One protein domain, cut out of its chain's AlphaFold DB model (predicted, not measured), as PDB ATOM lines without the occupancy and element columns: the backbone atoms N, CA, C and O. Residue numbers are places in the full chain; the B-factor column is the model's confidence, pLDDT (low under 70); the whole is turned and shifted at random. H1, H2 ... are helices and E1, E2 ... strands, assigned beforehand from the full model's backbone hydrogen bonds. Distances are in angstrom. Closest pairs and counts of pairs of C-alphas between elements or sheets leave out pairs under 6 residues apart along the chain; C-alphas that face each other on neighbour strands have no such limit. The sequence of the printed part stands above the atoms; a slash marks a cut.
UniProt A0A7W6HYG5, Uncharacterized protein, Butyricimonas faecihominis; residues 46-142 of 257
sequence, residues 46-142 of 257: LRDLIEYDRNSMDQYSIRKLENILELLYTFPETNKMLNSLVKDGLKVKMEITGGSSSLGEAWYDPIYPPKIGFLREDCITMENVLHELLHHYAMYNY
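What this domain is: This is residues 46 to 142 of the 257 residues of an uncharacterized protein of Butyricimonas faecihominis (UniProt A0A7W6HYG5). A small, twisted sheet of four short strands has H3 packed along one face, over E3 and E4, while H1 passes the E1 and E2 half of the sheet and meets the first turns of H3 at a steep angle. H2 turns off the end of H1 as a corner and lies beyond the end of the sheet at which E2 begins. The printed part has 97 residues with three named helices and four named strands, in the order E1, H1, H2, E2, E3, E4, H3; the mixed sheet runs E1, E2, E4, E3, and the class is mixed, helices and strands. The whole is compact, with a radius of gyration of the C-alphas of 12.5 A and spans of 33 by 26 by 21 A.

Where its parts are: E1 is residues 50 to 52, 6.3 A long from C-alpha 50 at (198.994, 235.053, 229.122). H1, residues 59 to 74, is 22.9 A long, and H2, residues 76 to 87, is 16.3 A. E2 is residues 92 to 96, 13.7 A, E3 residues 106 to 109, 10.5 A, and E4 residues 115 to 118, 10.0 A. H3, residues 126 to 141, is 22.4 A long and ends with C-alpha 141 at (211.915, 222.759, 232.790).

How they stand to each other: E1 and E2 are parallel at 30 degrees, with N 51 and O 92 2.9 A apart, within hydrogen-bond range. E2 and E4 are parallel at 23 degrees, with N 116 and O 93 at 2.8 A. E4 and E3 are antiparallel at 163 degrees and form a hairpin, with N 109 and O 115 at 2.8 A. E1, H1 H2, E2 is a strand-helix-strand unit, two parallel neighbour strands with helices between, and its crossover is left-handed. H1 and H3 are on one face of the sheet, making two layers. H3 runs along the strands at a height over the sheet of 8.7 A; its closest C-alphas to E3 are those of Glu 132 and Tyr 108, 5.6 A apart. Residues 65 to 72 of H1 touch residues 126 to 130 of H3, closest at the C-alphas of Ile 68 and Met 126, 5.9 A; the tilt of 68 degrees is only just steep. H1 and H2 touch only at the corner, the C-alphas of Tyr 73 and Asn 79 being closest at 4.6 A. H2 is not on the sheet; it is close to but not clearly touching H3, with the C-alphas of Leu 85 and Tyr 137 closest at 7.0 A. In H1, H2 and H3 every O i to N i+4 pair is within hydrogen-bond range.

The domain as a whole: The C-alphas of Lys 87 and Ser 100 are the two farthest apart, 35.6 A. The printed part has no cut and no long link. The mean pLDDT of the printed part is 89.5; residues 98 to 103, in the short link from E2 to E3, are under 70.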
ATOM      1  N   LEU A  46     196.139 228.986 224.193       83.94
ATOM      2  CA  LEU A  46     197.320 229.843 224.201       83.94
ATOM      3  C   LEU A  46     196.988 231.228 224.768       83.94
ATOM      4  O   LEU A  46     197.823 231.815 225.448       83.94
ATOM      5  N   ARG A  47     195.778 231.753 224.531       84.31
ATOM      6  CA  ARG A  47     195.329 233.017 225.145       84.31
ATOM      7  C   ARG A  47     195.271 232.890 226.667       84.31
ATOM      8  O   ARG A  47     195.664 233.810 227.374       84.31
ATOM      9  N   ASP A  48     194.862 231.725 227.163       85.25
ATOM     10  CA  ASP A  48     194.788 231.428 228.596       85.25
ATOM     11  C   ASP A  48     196.158 231.347 229.295       85.25
ATOM     12  O   ASP A  48     196.213 231.403 230.532       85.25
ATOM     13  N   LEU A  49     197.245 231.226 228.519       88.12
ATOM     14  CA  LEU A  49     198.627 231.238 229.005       88.12
ATOM     15  C   LEU A  49     199.048 232.630 229.501       88.12
ATOM     16  O   LEU A  49     199.919 232.730 230.361       88.12
ATOM     17  N   ILE A  50     198.457 233.701 228.964       93.25
ATOM     18  CA  ILE A  50     198.994 235.053 229.122       93.25
ATOM     19  C   ILE A  50     198.000 235.965 229.822       93.25
ATOM     20  O   ILE A  50     196.857 236.141 229.401       93.25
ATOM     21  N   GLU A  51     198.474 236.606 230.882       94.94
ATOM     22  CA  GLU A  51     197.747 237.660 231.575       94.94
ATOM     23  C   GLU A  51     198.329 239.027 231.206       94.94
ATOM     24  O   GLU A  51     199.451 239.362 231.571       94.94
ATOM     25  N   TYR A  52     197.567 239.854 230.493       94.56
ATOM     26  CA  TYR A  52     198.006 241.208 230.145       94.56
ATOM     27  C   TYR A  52     197.741 242.194 231.282       94.56
ATOM     28  O   TYR A  52     196.599 242.315 231.740       94.56
ATOM     29  N   ASP A  53     198.750 242.973 231.675       93.25
ATOM     30  CA  ASP A  53     198.544 244.104 232.576       93.25
ATOM     31  C   ASP A  53     197.777 245.228 231.872       93.25
ATOM     32  O   ASP A  53     198.333 246.053 231.147       93.25
ATOM     33  N   ARG A  54     196.469 245.286 232.120       90.69
ATOM     34  CA  ARG A  54     195.569 246.285 231.529       90.69
ATOM     35  C   ARG A  54     195.846 247.718 231.997       90.69
ATOM     36  O   ARG A  54     195.271 248.637 231.423       90.69
ATOM     37  N   ASN A  55     196.673 247.919 233.027       90.94
ATOM     38  CA  ASN A  55     197.056 249.259 233.472       90.94
ATOM     39  C   ASN A  55     198.206 249.833 232.646       90.94
ATOM     40  O   ASN A  55     198.297 251.052 232.512       90.94
ATOM     41  N   SER A  56     199.082 248.975 232.117       91.12
ATOM     42  CA  SER A  56     200.263 249.401 231.367       91.12
ATOM     43  C   SER A  56     200.198 249.096 229.876       91.12
ATOM     44  O   SER A  56     200.878 249.755 229.093       91.12
ATOM     45  N   MET A  57     199.363 248.141 229.464       93.69
ATOM     46  CA  MET A  57     199.193 247.762 228.067       93.69
ATOM     47  C   MET A  57     197.836 248.214 227.533       93.69
ATOM     48  O   MET A  57     196.777 247.783 228.002       93.69
ATOM     49  N   ASP A  58     197.868 249.049 226.499       93.88
ATOM     50  CA  ASP A  58     196.677 249.426 225.751       93.88
ATOM     51  C   ASP A  58     196.242 248.324 224.762       93.88
ATOM     52  O   ASP A  58     196.895 247.293 224.583       93.88
ATOM     53  N   GLN A  59     195.092 248.515 224.103       94.75
ATOM     54  CA  GLN A  59     194.581 247.522 223.148       94.75
ATOM     55  C   GLN A  59     195.506 247.315 221.945       94.75
ATOM     56  O   GLN A  59     195.498 246.231 221.363       94.75
ATOM     57  N   TYR A  60     196.261 248.340 221.552       94.50
ATOM     58  CA  TYR A  60     197.181 248.247 220.427       94.50
ATOM     59  C   TYR A  60     198.372 247.347 220.774       94.50
ATOM     60  O   TYR A  60     198.635 246.383 220.057       94.50
ATOM     61  N   SER A  61     199.003 247.582 221.926       95.31
ATOM     62  CA  SER A  61     200.116 246.786 222.454       95.31
ATOM     63  C   SER A  61     199.732 245.320 222.631       95.31
ATOM     64  O   SER A  61     200.476 244.424 222.239       95.31
ATOM     65  N   ILE A  62     198.535 245.065 223.174       94.69
ATOM     66  CA  ILE A  62     198.015 243.704 223.357       94.69
ATOM     67  C   ILE A  62     197.826 243.010 222.006       94.69
ATOM     68  O   ILE A  62     198.296 241.891 221.840       94.69
ATOM     69  N   ARG A  63     197.214 243.673 221.016       93.00
ATOM     70  CA  ARG A  63     197.048 243.099 219.668       93.00
ATOM     71  C   ARG A  63     198.380 242.842 218.972       93.00
ATOM     72  O   ARG A  63     198.530 241.822 218.311       93.00
ATOM     73  N   LYS A  64     199.346 243.756 219.109       94.62
ATOM     74  CA  LYS A  64     200.700 243.586 218.566       94.62
ATOM     75  C   LYS A  64     201.342 242.315 219.120       94.62
ATOM     76  O   LYS A  64     201.893 241.522 218.363       94.62
ATOM     77  N   LEU A  65     201.211 242.103 220.427       94.69
ATOM     78  CA  LEU A  65     201.739 240.935 221.111       94.69
ATOM     79  C   LEU A  65     200.980 239.651 220.717       94.69
ATOM     80  O   LEU A  65     201.622 238.666 220.364       94.69
ATOM     81  N   GLU A  66     199.643 239.665 220.682       93.69
ATOM     82  CA  GLU A  66     198.831 238.538 220.189       93.69
ATOM     83  C   GLU A  66     199.238 238.124 218.764       93.69
ATOM     84  O   GLU A  66     199.473 236.944 218.525       93.69
ATOM     85  N   ASN A  67     199.428 239.076 217.844       92.75
ATOM     86  CA  ASN A  67     199.877 238.784 216.477       92.75
ATOM     87  C   ASN A  67     201.271 238.128 216.442       92.75
ATOM     88  O   ASN A  67     201.519 237.228 215.640       92.75
ATOM     89  N   ILE A  68     202.194 238.577 217.300       94.50
ATOM     90  CA  ILE A  68     203.526 237.967 217.418       94.50
ATOM     91  C   ILE A  68     203.401 236.531 217.925       94.50
ATOM     92  O   ILE A  68     204.009 235.634 217.349       94.50
ATOM     93  N   LEU A  69     202.597 236.291 218.961       94.69
ATOM     94  CA  LEU A  69     202.369 234.948 219.495       94.69
ATOM     95  C   LEU A  69     201.708 234.028 218.479       94.69
ATOM     96  O   LEU A  69     202.074 232.861 218.401       94.69
ATOM     97  N   GLU A  70     200.756 234.540 217.701       92.69
ATOM     98  CA  GLU A  70     200.136 233.806 216.602       92.69
ATOM     99  C   GLU A  70     201.180 233.363 215.583       92.69
ATOM    100  O   GLU A  70     201.191 232.190 215.209       92.69
ATOM    101  N   LEU A  71     202.091 234.257 215.182       92.56
ATOM    102  CA  LEU A  71     203.150 233.900 214.245       92.56
ATOM    103  C   LEU A  71     204.146 232.915 214.864       92.56
ATOM    104  O   LEU A  71     204.436 231.888 214.253       92.56
ATOM    105  N   LEU A  72     204.609 233.169 216.093       93.88
ATOM    106  CA  LEU A  72     205.475 232.245 216.824       93.88
ATOM    107  C   LEU A  72     204.810 230.873 216.962       93.88
ATOM    108  O   LEU A  72     205.475 229.861 216.797       93.88
ATOM    109  N   TYR A  73     203.500 230.785 217.179       92.81
ATOM    110  CA  TYR A  73     202.799 229.504 217.273       92.81
ATOM    111  C   TYR A  73     202.810 228.699 215.961       92.81
ATOM    112  O   TYR A  73     202.580 227.488 215.994       92.81
ATOM    113  N   THR A  74     203.096 229.326 214.815       91.25
ATOM    114  CA  THR A  74     203.237 228.619 213.531       91.25
ATOM    115  C   THR A  74     204.573 227.901 213.369       91.25
ATOM    116  O   THR A  74     204.659 226.980 212.554       91.25
ATOM    117  N   PHE A  75     205.614 228.279 214.123       91.75
ATOM    118  CA  PHE A  75     206.908 227.614 213.990       91.75
ATOM    119  C   PHE A  75     206.906 226.311 214.808       91.75
ATOM    120  O   PHE A  75     206.504 226.321 215.969       91.75
ATOM    121  N   PRO A  76     207.324 225.167 214.237       90.00
ATOM    122  CA  PRO A  76     207.258 223.867 214.905       90.00
ATOM    123  C   PRO A  76     207.859 223.821 216.317       90.00
ATOM    124  O   PRO A  76     207.248 223.258 217.227       90.00
ATOM    125  N   GLU A  77     209.039 224.403 216.524       90.50
ATOM    126  CA  GLU A  77     209.736 224.347 217.807       90.50
ATOM    127  C   GLU A  77     209.051 225.204 218.883       90.50
ATOM    128  O   GLU A  77     208.820 224.743 220.003       90.50
ATOM    129  N   THR A  78     208.654 226.428 218.544       93.06
ATOM    130  CA  THR A  78     207.917 227.334 219.441       93.06
ATOM    131  C   THR A  78     206.490 226.848 219.682       93.06
ATOM    132  O   THR A  78     205.991 226.971 220.795       93.06
ATOM    133  N   ASN A  79     205.843 226.217 218.699       92.38
ATOM    134  CA  ASN A  79     204.550 225.557 218.867       92.38
ATOM    135  C   ASN A  79     204.613 224.473 219.954       92.38
ATOM    136  O   ASN A  79     203.781 224.455 220.862       92.38
ATOM    137  N   LYS A  80     205.623 223.594 219.891       91.62
ATOM    138  CA  LYS A  80     205.853 222.549 220.901       91.62
ATOM    139  C   LYS A  80     206.128 223.151 222.281       91.62
ATOM    140  O   LYS A  80     205.515 222.712 223.253       91.62
ATOM    141  N   MET A  81     206.977 224.180 222.355       93.81
ATOM    142  CA  MET A  81     207.260 224.917 223.592       93.81
ATOM    143  C   MET A  81     205.980 225.486 224.216       93.81
ATOM    144  O   MET A  81     205.659 225.180 225.363       93.81
ATOM    145  N   LEU A  82     205.221 226.272 223.451       93.50
ATOM    146  CA  LEU A  82     204.003 226.933 223.912       93.50
ATOM    147  C   LEU A  82     202.935 225.919 224.339       93.50
ATOM    148  O   LEU A  82     202.325 226.076 225.394       93.50
ATOM    149  N   ASN A  83     202.752 224.837 223.580       91.62
ATOM    150  CA  ASN A  83     201.830 223.765 223.959       91.62
ATOM    151  C   ASN A  83     202.263 223.043 225.246       91.62
ATOM    152  O   ASN A  83     201.399 222.636 226.023       91.62
ATOM    153  N   SER A  84     203.570 222.898 225.503       91.69
ATOM    154  CA  SER A  84     204.069 222.362 226.777       91.69
ATOM    155  C   SER A  84     203.697 223.277 227.943       91.69
ATOM    156  O   SER A  84     203.136 222.806 228.928       91.69
ATOM    157  N   LEU A  85     203.927 224.588 227.803       92.62
ATOM    158  CA  LEU A  85     203.582 225.571 228.836       92.62
ATOM    159  C   LEU A  85     202.077 225.575 229.143       92.62
ATOM    160  O   LEU A  85     201.672 225.582 230.305       92.62
ATOM    161  N   VAL A  86     201.242 225.506 228.100       91.19
ATOM    162  CA  VAL A  86     199.779 225.412 228.215       91.19
ATOM    163  C   VAL A  86     199.361 224.137 228.946       91.19
ATOM    164  O   VAL A  86     198.547 224.194 229.866       91.19
ATOM    165  N   LYS A  87     199.917 222.985 228.554       90.88
ATOM    166  CA  LYS A  87     199.593 221.683 229.152       90.88
ATOM    167  C   LYS A  87     199.885 221.655 230.654       90.88
ATOM    168  O   LYS A  87     199.109 221.066 231.406       90.88
ATOM    169  N   ASP A  88     200.964 222.307 231.069       89.38
ATOM    170  CA  ASP A  88     201.405 222.349 232.462       89.38
ATOM    171  C   ASP A  88     200.796 223.529 233.251       89.38
ATOM    172  O   ASP A  88     201.044 223.676 234.448       89.38
ATOM    173  N   GLY A  89     199.951 224.350 232.611       90.06
ATOM    174  CA  GLY A  89     199.223 225.453 233.247       90.06
ATOM    175  C   GLY A  89     200.107 226.634 233.657       90.06
ATOM    176  O   GLY A  89     199.794 227.331 234.626       90.06
ATOM    177  N   LEU A  90     201.216 226.854 232.950       91.12
ATOM    178  CA  LEU A  90     202.261 227.810 233.319       91.12
ATOM    179  C   LEU A  90     201.966 229.197 232.778       91.12
ATOM    180  O   LEU A  90     202.438 229.589 231.718       91.12
ATOM    181  N   LYS A  91     201.142 229.936 233.511       93.81
ATOM    182  CA  LYS A  91     200.761 231.286 233.109       93.81
ATOM    183  C   LYS A  91     201.890 232.285 233.318       93.81
ATOM    184  O   LYS A  91     202.626 232.182 234.298       93.81
ATOM    185  N   VAL A  92     201.935 233.299 232.459       95.38
ATOM    186  CA  VAL A  92     202.871 234.422 232.550       95.38
ATOM    187  C   VAL A  92     202.136 235.751 232.394       95.38
ATOM    188  O   VAL A  92     201.247 235.892 231.550       95.38
ATOM    189  N   LYS A  93     202.487 236.737 233.223       95.56
ATOM    190  CA  LYS A  93     201.963 238.101 233.105       95.56
ATOM    191  C   LYS A  93     202.824 238.909 232.133       95.56
ATOM    192  O   LYS A  93     204.043 238.850 232.219       95.56
ATOM    193  N   MET A  94     202.216 239.691 231.250       96.12
ATOM    194  CA  MET A  94     202.926 240.575 230.322       96.12
ATOM    195  C   MET A  94     202.607 242.044 230.589       96.12
ATOM    196  O   MET A  94     201.444 242.395 230.805       96.12
ATOM    197  N   GLU A  95     203.633 242.898 230.593       95.19
ATOM    198  CA  GLU A  95     203.497 244.323 230.919       95.19
ATOM    199  C   GLU A  95     204.464 245.233 230.143       95.19
ATOM    200  O   GLU A  95     205.524 244.804 229.691       95.19
ATOM    201  N   ILE A  96     204.107 246.516 230.015       93.50
ATOM    202  CA  ILE A  96     205.039 247.580 229.611       93.50
ATOM    203  C   ILE A  96     205.428 248.359 230.871       93.50
ATOM    204  O   ILE A  96     204.564 248.894 231.558       93.50
ATOM    205  N   THR A  97     206.710 248.440 231.212       84.44
ATOM    206  CA  THR A  97     207.127 249.061 232.484       84.44
ATOM    207  C   THR A  97     207.273 250.574 232.418       84.44
ATOM    208  O   THR A  97     207.010 251.245 233.412       84.44
ATOM    209  N   GLY A  98     207.657 251.118 231.259       62.69
ATOM    210  CA  GLY A  98     207.862 252.551 231.056       62.69
ATOM    211  C   GLY A  98     209.058 253.124 231.834       62.69
ATOM    212  O   GLY A  98     208.955 253.450 233.011       62.69
ATOM    213  N   GLY A  99     210.176 253.369 231.142       53.53
ATOM    214  CA  GLY A  99     211.301 254.171 231.661       53.53
ATOM    215  C   GLY A  99     212.488 253.388 232.244       53.53
ATOM    216  O   GLY A  99     212.399 252.195 232.504       53.53
ATOM    217  N   SER A 100     213.626 254.092 232.377       42.75
ATOM    218  CA  SER A 100     215.010 253.581 232.456       42.75
ATOM    219  C   SER A 100     215.202 252.353 233.348       42.75
ATOM    220  O   SER A 100     215.367 252.479 234.564       42.75
ATOM    221  N   SER A 101     215.250 251.174 232.738       47.38
ATOM    222  CA  SER A 101     215.624 249.954 233.433       47.38
ATOM    223  C   SER A 101     217.059 249.589 233.059       47.38
ATOM    224  O   SER A 101     217.480 249.684 231.907       47.38
ATOM    225  N   SER A 102     217.824 249.150 234.049       52.22
ATOM    226  CA  SER A 102     219.067 248.405 233.861       52.22
ATOM    227  C   SER A 102     218.795 246.973 233.366       52.22
ATOM    228  O   SER A 102     219.596 246.104 233.653       52.22
ATOM    229  N   LEU A 103     217.630 246.707 232.757       55.94
ATOM    230  CA  LEU A 103     217.110 245.366 232.449       55.94
ATOM    231  C   LEU A 103     216.970 245.124 230.934       55.94
ATOM    232  O   LEU A 103     216.370 244.141 230.538       55.94
ATOM    233  N   GLY A 104     217.454 246.034 230.080       73.56
ATOM    234  CA  GLY A 104     217.370 245.885 228.621       73.56
ATOM    235  C   GLY A 104     216.033 246.316 227.990       73.56
ATOM    236  O   GLY A 104     215.227 247.022 228.599       73.56
ATOM    237  N   GLU A 105     215.834 245.967 226.711       88.44
ATOM    238  CA  GLU A 105     214.610 246.279 225.944       88.44
ATOM    239  C   GLU A 105     213.404 245.433 226.409       88.44
ATOM    240  O   GLU A 105     212.274 245.931 226.436       88.44
ATOM    241  N   ALA A 106     213.655 244.190 226.824       90.94
ATOM    242  CA  ALA A 106     212.706 243.249 227.408       90.94
ATOM    243  C   ALA A 106     213.383 242.482 228.558       90.94
ATOM    244  O   ALA A 106     214.609 242.512 228.653       90.94
ATOM    245  N   TRP A 107     212.588 241.897 229.458       90.62
ATOM    246  CA  TRP A 107     213.089 241.128 230.598       90.62
ATOM    247  C   TRP A 107     212.084 240.075 231.078       90.62
ATOM    248  O   TRP A 107     210.866 240.256 230.961       90.62
ATOM    249  N   TYR A 108     212.599 239.027 231.723       90.12
ATOM    250  CA  TYR A 108     211.826 237.980 232.382       90.12
ATOM    251  C   TYR A 108     212.078 237.961 233.897       90.12
ATOM    252  O   TYR A 108     213.217 237.961 234.361       90.12
ATOM    253  N   ASP A 109     211.000 237.916 234.682       87.69
ATOM    254  CA  ASP A 109     211.034 237.714 236.134       87.69
ATOM    255  C   ASP A 109     210.375 236.369 236.480       87.69
ATOM    256  O   ASP A 109     209.166 236.208 236.277       87.69
ATOM    257  N   PRO A 110     211.125 235.391 237.021       85.81
ATOM    258  CA  PRO A 110     210.575 234.096 237.408       85.81
ATOM    259  C   PRO A 110     209.755 234.131 238.710       85.81
ATOM    260  O   PRO A 110     209.138 233.119 239.056       85.81
ATOM    261  N   ILE A 111     209.762 235.234 239.472       85.94
ATOM    262  CA  ILE A 111     209.065 235.333 240.762       85.94
ATOM    263  C   ILE A 111     207.559 235.231 240.545       85.94
ATOM    264  O   ILE A 111     206.984 235.980 239.769       85.94
ATOM    265  N   TYR A 112     206.893 234.340 241.284       85.88
ATOM    266  CA  TYR A 112     205.456 234.118 241.136       85.88
ATOM    267  C   TYR A 112     204.611 235.367 241.500       85.88
ATOM    268  O   TYR A 112     204.751 235.884 242.615       85.88
ATOM    269  N   PRO A 113     203.667 235.799 240.636       89.06
ATOM    270  CA  PRO A 113     203.412 235.264 239.296       89.06
ATOM    271  C   PRO A 113     204.499 235.711 238.304       89.06
ATOM    272  O   PRO A 113     204.800 236.908 238.282       89.06
ATOM    273  N   PRO A 114     205.058 234.789 237.488       91.88
ATOM    274  CA  PRO A 114     206.159 235.114 236.588       91.88
ATOM    275  C   PRO A 114     205.725 236.165 235.570       91.88
ATOM    276  O   PRO A 114     204.555 236.212 235.166       91.88
ATOM    277  N   LYS A 115     206.668 237.010 235.156       94.12
ATOM    278  CA  LYS A 115     206.390 238.169 234.309       94.12
ATOM    279  C   LYS A 115     207.356 238.269 233.147       94.12
ATOM    280  O   LYS A 115     208.529 237.950 233.281       94.12
ATOM    281  N   ILE A 116     206.847 238.793 232.045       94.94
ATOM    282  CA  ILE A 116     207.622 239.273 230.912       94.94
ATOM    283  C   ILE A 116     207.312 240.758 230.768       94.94
ATOM    284  O   ILE A 116     206.154 241.145 230.590       94.94
ATOM    285  N   GLY A 117     208.333 241.596 230.872       93.69
ATOM    286  CA  GLY A 117     208.182 243.035 230.744       93.69
ATOM    287  C   GLY A 117     208.898 243.587 229.525       93.69
ATOM    288  O   GLY A 117     209.969 243.125 229.147       93.69
ATOM    289  N   PHE A 118     208.317 244.630 228.942       94.25
ATOM    290  CA  PHE A 118     208.918 245.401 227.860       94.25
ATOM    291  C   PHE A 118     209.139 246.836 228.323       94.25
ATOM    292  O   PHE A 118     208.268 247.444 228.951       94.25
ATOM    293  N   LEU A 119     210.298 247.409 228.005       91.62
ATOM    294  CA  LEU A 119     210.635 248.768 228.431       91.62
ATOM    295  C   LEU A 119     209.668 249.807 227.839       91.62
ATOM    296  O   LEU A 119     209.315 250.797 228.490       91.62
ATOM    297  N   ARG A 120     209.263 249.584 226.586       91.69
ATOM    298  CA  ARG A 120     208.364 250.418 225.783       91.69
ATOM    299  C   ARG A 120     207.637 249.552 224.750       91.69
ATOM    300  O   ARG A 120     208.018 248.412 224.500       91.69
ATOM    301  N   GLU A 121     206.625 250.117 224.105       92.12
ATOM    302  CA  GLU A 121     205.850 249.444 223.056       92.12
ATOM    303  C   GLU A 121     206.695 249.052 221.822       92.12
ATOM    304  O   GLU A 121     206.491 247.984 221.234       92.12
ATOM    305  N   ASP A 122     207.684 249.870 221.442       91.88
ATOM    306  CA  ASP A 122     208.621 249.572 220.347       91.88
ATOM    307  C   ASP A 122     209.526 248.374 220.660       91.88
ATOM    308  O   ASP A 122     209.979 247.709 219.734       91.88
ATOM    309  N   CYS A 123     209.710 248.038 221.940       93.25
ATOM    310  CA  CYS A 123     210.458 246.861 222.379       93.25
ATOM    311  C   CYS A 123     209.648 245.555 222.305       93.25
ATOM    312  O   CYS A 123     210.230 244.484 222.474       93.25
ATOM    313  N   ILE A 124     208.336 245.612 222.033       95.44
ATOM    314  CA  ILE A 124     207.521 244.425 221.728       95.44
ATOM    315  C   ILE A 124     207.851 243.987 220.295       95.44
ATOM    316  O   ILE A 124     207.133 244.312 219.345       95.44
ATOM    317  N   THR A 125     208.975 243.301 220.137       95.56
ATOM    318  CA  THR A 125     209.438 242.718 218.874       95.56
ATOM    319  C   THR A 125     209.354 241.198 218.934       95.56
ATOM    320  O   THR A 125     209.162 240.613 220.003       95.56
ATOM    321  N   MET A 126     209.446 240.537 217.782       95.38
ATOM    322  CA  MET A 126     209.303 239.084 217.722       95.38
ATOM    323  C   MET A 126     210.438 238.368 218.447       95.38
ATOM    324  O   MET A 126     210.181 237.447 219.217       95.38
ATOM    325  N   GLU A 127     211.669 238.827 218.235       95.19
ATOM    326  CA  GLU A 127     212.863 238.309 218.888       95.19
ATOM    327  C   GLU A 127     212.826 238.538 220.401       95.19
ATOM    328  O   GLU A 127     213.155 237.623 221.145       95.19
ATOM    329  N   ASN A 128     212.332 239.686 220.879       95.56
ATOM    330  CA  ASN A 128     212.202 239.938 222.317       95.56
ATOM    331  C   ASN A 128     211.105 239.064 222.943       95.56
ATOM    332  O   ASN A 128     211.335 238.426 223.962       95.56
ATOM    333  N   VAL A 129     209.923 238.960 222.324       96.69
ATOM    334  CA  VAL A 129     208.852 238.086 222.841       96.69
ATOM    335  C   VAL A 129     209.303 236.622 222.870       96.69
ATOM    336  O   VAL A 129     209.054 235.928 223.853       96.69
ATOM    337  N   LEU A 130     209.972 236.145 221.815       97.19
ATOM    338  CA  LEU A 130     210.510 234.786 221.762       97.19
ATOM    339  C   LEU A 130     211.561 234.548 222.850       97.19
ATOM    340  O   LEU A 130     211.479 233.542 223.551       97.19
ATOM    341  N   HIS A 131     212.513 235.467 222.993       95.81
ATOM    342  CA  HIS A 131     213.583 235.397 223.981       95.81
ATOM    343  C   HIS A 131     213.030 235.236 225.403       95.81
ATOM    344  O   HIS A 131     213.356 234.277 226.101       95.81
ATOM    345  N   GLU A 132     212.092 236.094 225.806       95.44
ATOM    346  CA  GLU A 132     211.538 236.032 227.162       95.44
ATOM    347  C   GLU A 132     210.640 234.800 227.389       95.44
ATOM    348  O   GLU A 132     210.590 234.237 228.485       95.44
ATOM    349  N   LEU A 133     209.952 234.313 226.348       96.44
ATOM    350  CA  LEU A 133     209.217 233.043 226.419       96.44
ATOM    351  C   LEU A 133     210.155 231.838 226.568       96.44
ATOM    352  O   LEU A 133     209.805 230.875 227.258       96.44
ATOM    353  N   LEU A 134     211.335 231.882 225.945       95.69
ATOM    354  CA  LEU A 134     212.360 230.856 226.104       95.69
ATOM    355  C   LEU A 134     212.892 230.838 227.538       95.69
ATOM    356  O   LEU A 134     212.965 229.750 228.107       95.69
ATOM    357  N   HIS A 135     213.147 231.994 228.159       92.44
ATOM    358  CA  HIS A 135     213.473 232.063 229.591       92.44
ATOM    359  C   HIS A 135     212.375 231.459 230.465       92.44
ATOM    360  O   HIS A 135     212.651 230.657 231.365       92.44
ATOM    361  N   HIS A 136     211.111 231.783 230.178       93.38
ATOM    362  CA  HIS A 136     209.982 231.222 230.914       93.38
ATOM    363  C   HIS A 136     209.939 229.690 230.834       93.38
ATOM    364  O   HIS A 136     209.830 229.005 231.856       93.38
ATOM    365  N   TYR A 137     210.107 229.137 229.630       93.62
ATOM    366  CA  TYR A 137     210.210 227.695 229.421       93.62
ATOM    367  C   TYR A 137     211.432 227.086 230.119       93.62
ATOM    368  O   TYR A 137     211.322 226.034 230.759       93.62
ATOM    369  N   ALA A 138     212.587 227.739 230.018       90.50
ATOM    370  CA  ALA A 138     213.856 227.263 230.542       90.50
ATOM    371  C   ALA A 138     213.827 227.124 232.069       90.50
ATOM    372  O   ALA A 138     214.118 226.052 232.606       90.50
ATOM    373  N   MET A 139     213.405 228.180 232.764       87.12
ATOM    374  CA  MET A 139     213.376 228.248 234.229       87.12
ATOM    375  C   MET A 139     212.398 227.241 234.849       87.12
ATOM    376  O   MET A 139     212.621 226.744 235.961       87.12
ATOM    377  N   TYR A 140     211.334 226.891 234.122       86.44
ATOM    378  CA  TYR A 140     210.422 225.832 234.540       86.44
ATOM    379  C   TYR A 140     211.036 224.435 234.369       86.44
ATOM    380  O   TYR A 140     211.078 223.656 235.329       86.44
ATOM    381  N   ASN A 141     211.534 224.122 233.170       86.81
ATOM    382  CA  ASN A 141     211.915 222.759 232.790       86.81
ATOM    383  C   ASN A 141     213.290 222.321 233.310       86.81
ATOM    384  O   ASN A 141     213.515 221.127 233.509       86.81
ATOM    385  N   TYR A 142     214.205 223.257 233.570       83.81
ATOM    386  CA  TYR A 142     215.589 222.929 233.910       83.81
ATOM    387  C   TYR A 142     215.997 223.504 235.264       83.81
ATOM    388  O   TYR A 142     216.182 224.706 235.444       83.81
TER     389      TYR A 142